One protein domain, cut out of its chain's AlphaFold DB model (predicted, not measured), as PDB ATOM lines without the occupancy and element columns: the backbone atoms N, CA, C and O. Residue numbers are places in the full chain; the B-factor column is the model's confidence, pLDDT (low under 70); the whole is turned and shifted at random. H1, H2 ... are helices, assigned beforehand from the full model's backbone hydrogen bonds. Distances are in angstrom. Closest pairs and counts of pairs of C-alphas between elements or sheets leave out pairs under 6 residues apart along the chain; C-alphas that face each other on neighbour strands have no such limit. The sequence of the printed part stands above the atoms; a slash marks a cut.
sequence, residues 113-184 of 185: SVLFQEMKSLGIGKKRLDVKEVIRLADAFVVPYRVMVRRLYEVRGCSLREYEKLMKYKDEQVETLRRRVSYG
ATOM      1  N   SER A 113     -19.727  14.666 153.308       90.00
ATOM      2  CA  SER A 113     -19.589  14.433 151.869       90.00
ATOM      3  C   SER A 113     -20.480  15.370 151.057       90.00
ATOM      4  O   SER A 113     -20.030  15.921 150.052       90.00
ATOM      5  N   VAL A 114     -21.701  15.621 151.536       92.44
ATOM      6  CA  VAL A 114     -22.632  16.577 150.917       92.44
ATOM      7  C   VAL A 114     -22.109  18.006 151.060       92.44
ATOM      8  O   VAL A 114     -22.137  18.768 150.096       92.44
ATOM      9  N   LEU A 115     -21.553  18.367 152.222       92.56
ATOM     10  CA  LEU A 115     -20.944  19.677 152.453       92.56
ATOM     11  C   LEU A 115     -19.810  19.953 151.464       92.56
ATOM     12  O   LEU A 115     -19.795  21.009 150.834       92.56
ATOM     13  N   PHE A 116     -18.889  19.007 151.274       93.81
ATOM     14  CA  PHE A 116     -17.793  19.191 150.323       93.81
ATOM     15  C   PHE A 116     -18.260  19.232 148.864       93.81
ATOM     16  O   PHE A 116     -17.701  19.987 148.063       93.81
ATOM     17  N   GLN A 117     -19.293  18.467 148.505       92.38
ATOM     18  CA  GLN A 117     -19.913  18.557 147.180       92.38
ATOM     19  C   GLN A 117     -20.532  19.936 146.943       92.38
ATOM     20  O   GLN A 117     -20.277  20.549 145.903       92.38
ATOM     21  N   GLU A 118     -21.268  20.461 147.921       92.31
ATOM     22  CA  GLU A 118     -21.893  21.779 147.834       92.31
ATOM     23  C   GLU A 118     -20.842  22.895 147.786       92.31
ATOM     24  O   GLU A 118     -20.917  23.792 146.947       92.31
ATOM     25  N   MET A 119     -19.780  22.799 148.592       93.56
ATOM     26  CA  MET A 119     -18.638  23.716 148.514       93.56
ATOM     27  C   MET A 119     -18.026  23.735 147.109       93.56
ATOM     28  O   MET A 119     -17.774  24.810 146.561       93.56
ATOM     29  N   LYS A 120     -17.828  22.562 146.495       92.69
ATOM     30  CA  LYS A 120     -17.302  22.452 145.128       92.69
ATOM     31  C   LYS A 120     -18.249  23.083 144.105       92.69
ATOM     32  O   LYS A 120     -17.776  23.828 143.243       92.69
ATOM     33  N   SER A 121     -19.550  22.816 144.216       90.50
ATOM     34  CA  SER A 121     -20.608  23.380 143.363       90.50
ATOM     35  C   SER A 121     -20.626  24.911 143.419       90.50
ATOM     36  O   SER A 121     -20.597  25.589 142.391       90.50
ATOM     37  N   LEU A 122     -20.544  25.472 144.626       86.19
ATOM     38  CA  LEU A 122     -20.533  26.915 144.867       86.19
ATOM     39  C   LEU A 122     -19.172  27.577 144.585       86.19
ATOM     40  O   LEU A 122     -19.058  28.802 144.659       86.19
ATOM     41  N   GLY A 123     -18.137  26.793 144.262       86.88
ATOM     42  CA  GLY A 123     -16.776  27.278 144.035       86.88
ATOM     43  C   GLY A 123     -16.064  27.777 145.298       86.88
ATOM     44  O   GLY A 123     -15.081  28.510 145.182       86.88
ATOM     45  N   ILE A 124     -16.545  27.379 146.475       86.94
ATOM     46  CA  ILE A 124     -16.023  27.755 147.791       86.94
ATOM     47  C   ILE A 124     -14.715  27.007 148.054       86.94
ATOM     48  O   ILE A 124     -14.561  25.841 147.695       86.94
ATOM     49  N   GLY A 125     -13.747  27.684 148.674       70.94
ATOM     50  CA  GLY A 125     -12.440  27.096 148.998       70.94
ATOM     51  C   GLY A 125     -11.399  27.173 147.874       70.94
ATOM     52  O   GLY A 125     -10.253  26.791 148.083       70.94
ATOM     53  N   LYS A 126     -11.732  27.749 146.706       70.56
ATOM     54  CA  LYS A 126     -10.750  28.049 145.637       70.56
ATOM     55  C   LYS A 126      -9.731  29.129 146.023       70.56
ATOM     56  O   LYS A 126      -8.695  29.256 145.378       70.56
ATOM     57  N   LYS A 127     -10.051  29.950 147.026       76.19
ATOM     58  CA  LYS A 127      -9.179  31.008 147.559       76.19
ATOM     59  C   LYS A 127      -9.108  30.917 149.079       76.19
ATOM     60  O   LYS A 127      -8.255  30.229 149.620       76.19
ATOM     61  N   ARG A 128     -10.000  31.632 149.764       82.69
ATOM     62  CA  ARG A 128     -10.066  31.733 151.218       82.69
ATOM     63  C   ARG A 128     -11.524  31.806 151.620       82.69
ATOM     64  O   ARG A 128     -12.247  32.591 151.013       82.69
ATOM     65  N   LEU A 129     -11.893  31.059 152.656       89.94
ATOM     66  CA  LEU A 129     -13.264  31.025 153.135       89.94
ATOM     67  C   LEU A 129     -13.676  32.400 153.682       89.94
ATOM     68  O   LEU A 129     -13.026  32.947 154.588       89.94
ATOM     69  N   ASP A 130     -14.745  32.970 153.134       91.12
ATOM     70  CA  ASP A 130     -15.310  34.245 153.574       91.12
ATOM     71  C   ASP A 130     -16.695  34.111 154.231       91.12
ATOM     72  O   ASP A 130     -17.345  33.066 154.216       91.12
ATOM     73  N   VAL A 131     -17.153  35.197 154.862       94.31
ATOM     74  CA  VAL A 131     -18.443  35.222 155.570       94.31
ATOM     75  C   VAL A 131     -19.636  34.995 154.632       94.31
ATOM     76  O   VAL A 131     -20.627  34.403 155.047       94.31
ATOM     77  N   LYS A 132     -19.561  35.439 153.372       92.94
ATOM     78  CA  LYS A 132     -20.651  35.292 152.400       92.94
ATOM     79  C   LYS A 132     -20.763  33.845 151.938       92.94
ATOM     80  O   LYS A 132     -21.872  33.338 151.830       92.94
ATOM     81  N   GLU A 133     -19.640  33.181 151.694       93.75
ATOM     82  CA  GLU A 133     -19.577  31.760 151.355       93.75
ATOM     83  C   GLU A 133     -20.174  30.904 152.475       93.75
ATOM     84  O   GLU A 133     -21.017  30.050 152.214       93.75
ATOM     85  N   VAL A 134     -19.824  31.195 153.731       95.56
ATOM     86  CA  VAL A 134     -20.406  30.497 154.886       95.56
ATOM     87  C   VAL A 134     -21.902  30.765 155.021       95.56
ATOM     88  O   VAL A 134     -22.642  29.835 155.321       95.56
ATOM     89  N   ILE A 135     -22.371  31.997 154.790       94.50
ATOM     90  CA  ILE A 135     -23.812  32.300 154.781       94.50
ATOM     91  C   ILE A 135     -24.522  31.471 153.709       94.50
ATOM     92  O   ILE A 135     -25.534  30.850 154.005       94.50
ATOM     93  N   ARG A 136     -23.972  31.397 152.490       92.88
ATOM     94  CA  ARG A 136     -24.560  30.596 151.405       92.88
ATOM     95  C   ARG A 136     -24.654  29.122 151.773       92.88
ATOM     96  O   ARG A 136     -25.687  28.515 151.522       92.88
ATOM     97  N   LEU A 137     -23.612  28.566 152.393       94.44
ATOM     98  CA  LEU A 137     -23.645  27.194 152.898       94.44
ATOM     99  C   LEU A 137     -24.684  27.040 154.012       94.44
ATOM    100  O   LEU A 137     -25.496  26.128 153.972       94.44
ATOM    101  N   ALA A 138     -24.698  27.937 154.997       93.38
ATOM    102  CA  ALA A 138     -25.649  27.876 156.104       93.38
ATOM    103  C   ALA A 138     -27.103  27.915 155.606       93.38
ATOM    104  O   ALA A 138     -27.931  27.144 156.082       93.38
ATOM    105  N   ASP A 139     -27.387  28.752 154.610       91.75
ATOM    106  CA  ASP A 139     -28.708  28.858 153.998       91.75
ATOM    107  C   ASP A 139     -29.040  27.618 153.142       91.75
ATOM    108  O   ASP A 139     -30.171  27.144 153.190       91.75
ATOM    109  N   ALA A 140     -28.064  27.039 152.424       90.62
ATOM    110  CA  ALA A 140     -28.248  25.807 151.644       90.62
ATOM    111  C   ALA A 140     -28.586  24.591 152.524       90.62
ATOM    112  O   ALA A 140     -29.434  23.781 152.165       90.62
ATOM    113  N   PHE A 141     -27.958  24.493 153.697       90.88
ATOM    114  CA  PHE A 141     -28.220  23.438 154.680       90.88
ATOM    115  C   PHE A 141     -29.335  23.798 155.674       90.88
ATOM    116  O   PHE A 141     -29.695  22.981 156.514       90.88
ATOM    117  N   VAL A 142     -29.888  25.014 155.591       92.06
ATOM    118  CA  VAL A 142     -30.941  25.528 156.483       92.06
ATOM    119  C   VAL A 142     -30.542  25.417 157.964       92.06
ATOM    120  O   VAL A 142     -31.305  24.979 158.825       92.06
ATOM    121  N   VAL A 143     -29.314  25.832 158.277       89.38
ATOM    122  CA  VAL A 143     -28.744  25.821 159.632       89.38
ATOM    123  C   VAL A 143     -28.277  27.219 160.051       89.38
ATOM    124  O   VAL A 143     -27.977  28.067 159.210       89.38
ATOM    125  N   PRO A 144     -28.158  27.501 161.361       90.06
ATOM    126  CA  PRO A 144     -27.585  28.757 161.818       90.06
ATOM    127  C   PRO A 144     -26.130  28.923 161.360       90.06
ATOM    128  O   PRO A 144     -25.335  27.981 161.411       90.06
ATOM    129  N   TYR A 145     -25.740  30.154 161.024       93.75
ATOM    130  CA  TYR A 145     -24.385  30.491 160.568       93.75
ATOM    131  C   TYR A 145     -23.280  29.912 161.466       93.75
ATOM    132  O   TYR A 145     -22.347  29.276 160.982       93.75
ATOM    133  N   ARG A 146     -23.400  30.063 162.791       91.81
ATOM    134  CA  ARG A 146     -22.382  29.570 163.738       91.81
ATOM    135  C   ARG A 146     -22.259  28.047 163.749       91.81
ATOM    136  O   ARG A 146     -21.167  27.540 163.998       91.81
ATOM    137  N   VAL A 147     -23.352  27.331 163.476       90.69
ATOM    138  CA  VAL A 147     -23.339  25.867 163.348       90.69
ATOM    139  C   VAL A 147     -22.544  25.477 162.106       90.69
ATOM    140  O   VAL A 147     -21.654  24.638 162.210       90.69
ATOM    141  N   MET A 148     -22.773  26.152 160.976       95.00
ATOM    142  CA  MET A 148     -22.002  25.932 159.749       95.00
ATOM    143  C   MET A 148     -20.506  26.236 159.942       95.00
ATOM    144  O   MET A 148     -19.666  25.417 159.580       95.00
ATOM    145  N   VAL A 149     -20.149  27.359 160.582       94.69
ATOM    146  CA  VAL A 149     -18.740  27.698 160.883       94.69
ATOM    147  C   VAL A 149     -18.066  26.611 161.720       94.69
ATOM    148  O   VAL A 149     -16.947  26.200 161.414       94.69
ATOM    149  N   ARG A 150     -18.736  26.137 162.780       91.75
ATOM    150  CA  ARG A 150     -18.202  25.073 163.636       91.75
ATOM    151  C   ARG A 150     -18.049  23.768 162.864       91.75
ATOM    152  O   ARG A 150     -16.995  23.150 162.955       91.75
ATOM    153  N   ARG A 151     -19.052  23.393 162.071       92.00
ATOM    154  CA  ARG A 151     -19.014  22.165 161.278       92.00
ATOM    155  C   ARG A 151     -17.871  22.178 160.270       92.00
ATOM    156  O   ARG A 151     -17.136  21.202 160.196       92.00
ATOM    157  N   LEU A 152     -17.675  23.289 159.558       94.62
ATOM    158  CA  LEU A 152     -16.557  23.466 158.627       94.62
ATOM    159  C   LEU A 152     -15.205  23.261 159.315       94.62
ATOM    160  O   LEU A 152     -14.322  22.639 158.737       94.62
ATOM    161  N   TYR A 153     -15.042  23.728 160.552       92.81
ATOM    162  CA  TYR A 153     -13.819  23.475 161.312       92.81
ATOM    163  C   TYR A 153     -13.681  22.002 161.728       92.81
ATOM    164  O   TYR A 153     -12.617  21.411 161.551       92.81
ATOM    165  N   GLU A 154     -14.758  21.389 162.230       88.75
ATOM    166  CA  GLU A 154     -14.784  19.981 162.657       88.75
ATOM    167  C   GLU A 154     -14.392  19.019 161.530       88.75
ATOM    168  O   GLU A 154     -13.606  18.100 161.758       88.75
ATOM    169  N   VAL A 155     -14.878  19.258 160.307       90.50
ATOM    170  CA  VAL A 155     -14.564  18.428 159.129       90.50
ATOM    171  C   VAL A 155     -13.311  18.885 158.378       90.50
ATOM    172  O   VAL A 155     -13.046  18.430 157.272       90.50
ATOM    173  N   ARG A 156     -12.523  19.808 158.949       92.12
ATOM    174  CA  ARG A 156     -11.313  20.374 158.320       92.12
ATOM    175  C   ARG A 156     -11.571  21.072 156.973       92.12
ATOM    176  O   ARG A 156     -10.666  21.202 156.155       92.12
ATOM    177  N   GLY A 157     -12.788  21.569 156.762       90.69
ATOM    178  CA  GLY A 157     -13.165  22.430 155.639       90.69
ATOM    179  C   GLY A 157     -12.688  23.883 155.781       90.69
ATOM    180  O   GLY A 157     -12.751  24.639 154.815       90.69
ATOM    181  N   CYS A 158     -12.194  24.288 156.958       93.25
ATOM    182  CA  CYS A 158     -11.499  25.561 157.156       93.25
ATOM    183  C   CYS A 158     -10.356  25.450 158.178       93.25
ATOM    184  O   CYS A 158     -10.323  24.552 159.020       93.25
ATOM    185  N   SER A 159      -9.404  26.382 158.112       93.56
ATOM    186  CA  SER A 159      -8.309  26.480 159.083       93.56
ATOM    187  C   SER A 159      -8.773  27.066 160.423       93.56
ATOM    188  O   SER A 159      -9.739  27.829 160.479       93.56
ATOM    189  N   LEU A 160      -8.025  26.812 161.507       93.00
ATOM    190  CA  LEU A 160      -8.292  27.420 162.821       93.00
ATOM    191  C   LEU A 160      -8.368  28.957 162.742       93.00
ATOM    192  O   LEU A 160      -9.271  29.573 163.301       93.00
ATOM    193  N   ARG A 161      -7.469  29.581 161.970       94.50
ATOM    194  CA  ARG A 161      -7.451  31.037 161.767       94.50
ATOM    195  C   ARG A 161      -8.720  31.550 161.079       94.50
ATOM    196  O   ARG A 161      -9.180  32.655 161.372       94.50
ATOM    197  N   GLU A 162      -9.258  30.801 160.118       94.88
ATOM    198  CA  GLU A 162     -10.522  31.144 159.460       94.88
ATOM    199  C   GLU A 162     -11.698  30.948 160.405       94.88
ATOM    200  O   GLU A 162     -12.505  31.865 160.536       94.88
ATOM    201  N   TYR A 163     -11.747  29.823 161.117       94.31
ATOM    202  CA  TYR A 163     -12.749  29.549 162.142       94.31
ATOM    203  C   TYR A 163     -12.831  30.684 163.172       94.31
ATOM    204  O   TYR A 163     -13.892  31.281 163.357       94.31
ATOM    205  N   GLU A 164     -11.707  31.065 163.781       93.94
ATOM    206  CA  GLU A 164     -11.653  32.142 164.776       93.94
ATOM    207  C   GLU A 164     -12.092  33.491 164.206       93.94
ATOM    208  O   GLU A 164     -12.758  34.270 164.886       93.94
ATOM    209  N   LYS A 165     -11.737  33.790 162.951       95.62
ATOM    210  CA  LYS A 165     -12.182  35.013 162.271       95.62
ATOM    211  C   LYS A 165     -13.696  34.993 162.041       95.62
ATOM    212  O   LYS A 165     -14.361  35.993 162.301       95.62
ATOM    213  N   LEU A 166     -14.230  33.884 161.541       95.19
ATOM    214  CA  LEU A 166     -15.641  33.725 161.185       95.19
ATOM    215  C   LEU A 166     -16.546  33.698 162.423       95.19
ATOM    216  O   LEU A 166     -17.659  34.217 162.365       95.19
ATOM    217  N   MET A 167     -16.055  33.181 163.553       92.69
ATOM    218  CA  MET A 167     -16.773  33.146 164.833       92.69
ATOM    219  C   MET A 167     -16.910  34.514 165.520       92.69
ATOM    220  O   MET A 167     -17.699  34.638 166.456       92.69
ATOM    221  N   LYS A 168     -16.171  35.541 165.075       94.38
ATOM    222  CA  LYS A 168     -16.262  36.909 165.620       94.38
ATOM    223  C   LYS A 168     -17.478  37.691 165.119       94.38
ATOM    224  O   LYS A 168     -17.812  38.711 165.716       94.38
ATOM    225  N   TYR A 169     -18.114  37.252 164.034       92.38
ATOM    226  CA  TYR A 169     -19.305  37.917 163.511       92.38
ATOM    227  C   TYR A 169     -20.487  37.717 164.464       92.38
ATOM    228  O   TYR A 169     -20.782  36.593 164.870       92.38
ATOM    229  N   LYS A 170     -21.161  38.817 164.809       87.75
ATOM    230  CA  LYS A 170     -22.408  38.792 165.582       87.75
ATOM    231  C   LYS A 170     -23.599  38.471 164.683       87.75
ATOM    232  O   LYS A 170     -23.567  38.766 163.486       87.75
ATOM    233  N   ASP A 171     -24.659  37.935 165.276       83.06
ATOM    234  CA  ASP A 171     -25.866  37.523 164.555       83.06
ATOM    235  C   ASP A 171     -26.477  38.683 163.745       83.06
ATOM    236  O   ASP A 171     -26.850  38.488 162.590       83.06
ATOM    237  N   GLU A 172     -26.477  39.920 164.263       88.94
ATOM    238  CA  GLU A 172     -27.012  41.085 163.535       88.94
ATOM    239  C   GLU A 172     -26.178  41.433 162.292       88.94
ATOM    240  O   GLU A 172     -26.706  41.852 161.255       88.94
ATOM    241  N   GLN A 173     -24.856  41.255 162.382       91.19
ATOM    242  CA  GLN A 173     -23.942  41.496 161.266       91.19
ATOM    243  C   GLN A 173     -24.128  40.437 160.183       91.19
ATOM    244  O   GLN A 173     -24.176  40.774 158.999       91.19
ATOM    245  N   VAL A 174     -24.251  39.170 160.587       91.38
ATOM    246  CA  VAL A 174     -24.523  38.049 159.679       91.38
ATOM    247  C   VAL A 174     -25.847  38.273 158.962       91.38
ATOM    248  O   VAL A 174     -25.890  38.178 157.741       91.38
ATOM    249  N   GLU A 175     -26.899  38.655 159.681       88.62
ATOM    250  CA  GLU A 175     -28.221  38.881 159.099       88.62
ATOM    251  C   GLU A 175     -28.223  40.064 158.115       88.62
ATOM    252  O   GLU A 175     -28.776  39.987 157.017       88.62
ATOM    253  N   THR A 176     -27.503  41.141 158.443       91.25
ATOM    254  CA  THR A 176     -27.295  42.267 157.518       91.25
ATOM    255  C   THR A 176     -26.592  41.821 156.231       91.25
ATOM    256  O   THR A 176     -26.960  42.246 155.133       91.25
ATOM    257  N   LEU A 177     -25.577  40.959 156.342       91.19
ATOM    258  CA  LEU A 177     -24.850  40.415 155.195       91.19
ATOM    259  C   LEU A 177     -25.702  39.426 154.392       91.19
ATOM    260  O   LEU A 177     -25.673  39.479 153.164       91.19
ATOM    261  N   ARG A 178     -26.495  38.582 155.055       90.12
ATOM    262  CA  ARG A 178     -27.394  37.599 154.436       90.12
ATOM    263  C   ARG A 178     -28.410  38.254 153.514       90.12
ATOM    264  O   ARG A 178     -28.581  37.813 152.376       90.12
ATOM    265  N   ARG A 179     -29.002  39.373 153.943       87.44
ATOM    266  CA  ARG A 179     -29.888  40.176 153.085       87.44
ATOM    267  C   ARG A 179     -29.164  40.617 151.816       87.44
ATOM    268  O   ARG A 179     -29.660  40.393 150.721       87.44
ATOM    269  N   ARG A 180     -27.946  41.154 151.937       84.62
ATOM    270  CA  ARG A 180     -27.144  41.613 150.784       84.62
ATOM    271  C   ARG A 180     -26.750  40.488 149.826       84.62
ATOM    272  O   ARG A 180     -26.638  40.737 148.633       84.62
ATOM    273  N   VAL A 181     -26.518  39.278 150.334       79.81
ATOM    274  CA  VAL A 181     -26.210  38.098 149.506       79.81
ATOM    275  C   VAL A 181     -27.454  37.613 148.755       79.81
ATOM    276  O   VAL A 181     -27.344  37.214 147.600       79.81
ATOM    277  N   SER A 182     -28.634  37.694 149.374       64.31
ATOM    278  CA  SER A 182     -29.894  37.239 148.773       64.31
ATOM    279  C   SER A 182     -30.391  38.135 147.631       64.31
ATOM    280  O   SER A 182     -30.944  37.615 146.671       64.31
ATOM    281  N   TYR A 183     -30.144  39.452 147.686       52.47
ATOM    282  CA  TYR A 183     -30.511  40.406 146.620       52.47
ATOM    283  C   TYR A 183     -29.556  40.420 145.412       52.47
ATOM    284  O   TYR A 183     -29.778  41.173 144.470       52.47
ATOM    285  N   GLY A 184     -28.469  39.643 145.442       47.16
ATOM    286  CA  GLY A 184     -27.473  39.580 144.364       47.16
ATOM    287  C   GLY A 184     -27.646  38.401 143.402       47.16
ATOM    288  O   GLY A 184     -26.670  38.046 142.743       47.16
TER     289      GLY A 184
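What this domain is: This is residues 113 to 184 of the 185 residues of an uncharacterized protein of Hungatella hathewayi WAL-18680 (UniProt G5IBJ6). Five short helices make a small rounded body, with H2 through the middle and its neighbours mostly crossed over it. The helical hairpin of H3 and H4 packs on H2 through H3, which crosses it nearly at a right angle; H5 crosses H2 on another side, and H1 lies across H2 from H5. The printed part has 72 residues, with named helices in the order H1, H2, H3, H4, H5 and no named strand; its class is all helix. It is compact, with a radius of gyration of the C-alphas of 11.3 A, and spans 28 by 24 by 22 A.

Where its parts are: H1, residues 113 to 121, begins with C-alpha 113 at (-19.589, 14.433, 151.869) and is 12.4 A long from first to last C-alpha. H2, residues 131 to 140, is 14.1 A long and begins with C-alpha 131 at (-18.443, 35.222, 155.570). H3, residues 145 to 154, is 14.4 A long, and H4, residues 160 to 166, is 9.8 A long. H5, residues 171 to 182, the longest helix, is 16.3 A long and ends with C-alpha 182 at (-29.894, 37.239, 148.773).

How they stand to each other: H2 is the hub, touching three helices. H2 and H3 touch, about perpendicular at 82 degrees; their closest C-alphas, those of Ala 138 and Tyr 145, are 5.3 A apart. H2 and H5 touch, about perpendicular at 76 degrees, with the closest C-alphas, those of Ile 135 and Arg 178, 6.4 A apart. H1 and H2 only just touch, with 3 pairs of C-alphas within 8 A; the closest, those of Met 119 and Leu 137, are 7.5 A apart. These two helices run opposite ways at a steep tilt of 58 degrees. H3 and H4 form a helical hairpin: they touch at a shallow tilt of 5 degrees, opposite ways, and their closest C-alphas, those of Tyr 153 and Tyr 163, are 6.2 A apart. H2 and H4 are close but not clearly touching, with the C-alphas of Val 131 and Leu 166 the closest at 6.5 A. H1 is apart from H4 and H5. In H1, H2, H3 and H4 every O i to N i+4 pair is within hydrogen-bond range; in H5, 7 of 8 are.

The domain as a whole: The C-alphas farthest apart, those of Leu 160 and Tyr 183, are 30.4 A apart. The printed part has no cut. The links H2 to H3, H3 to H4 and H4 to H5 are tight, and H1 to H2, with 9 residues, is short; no link is long. The mean pLDDT of the printed part is 89.1, and residues 182 to 184, of which 182 belongs to H5, are under 70.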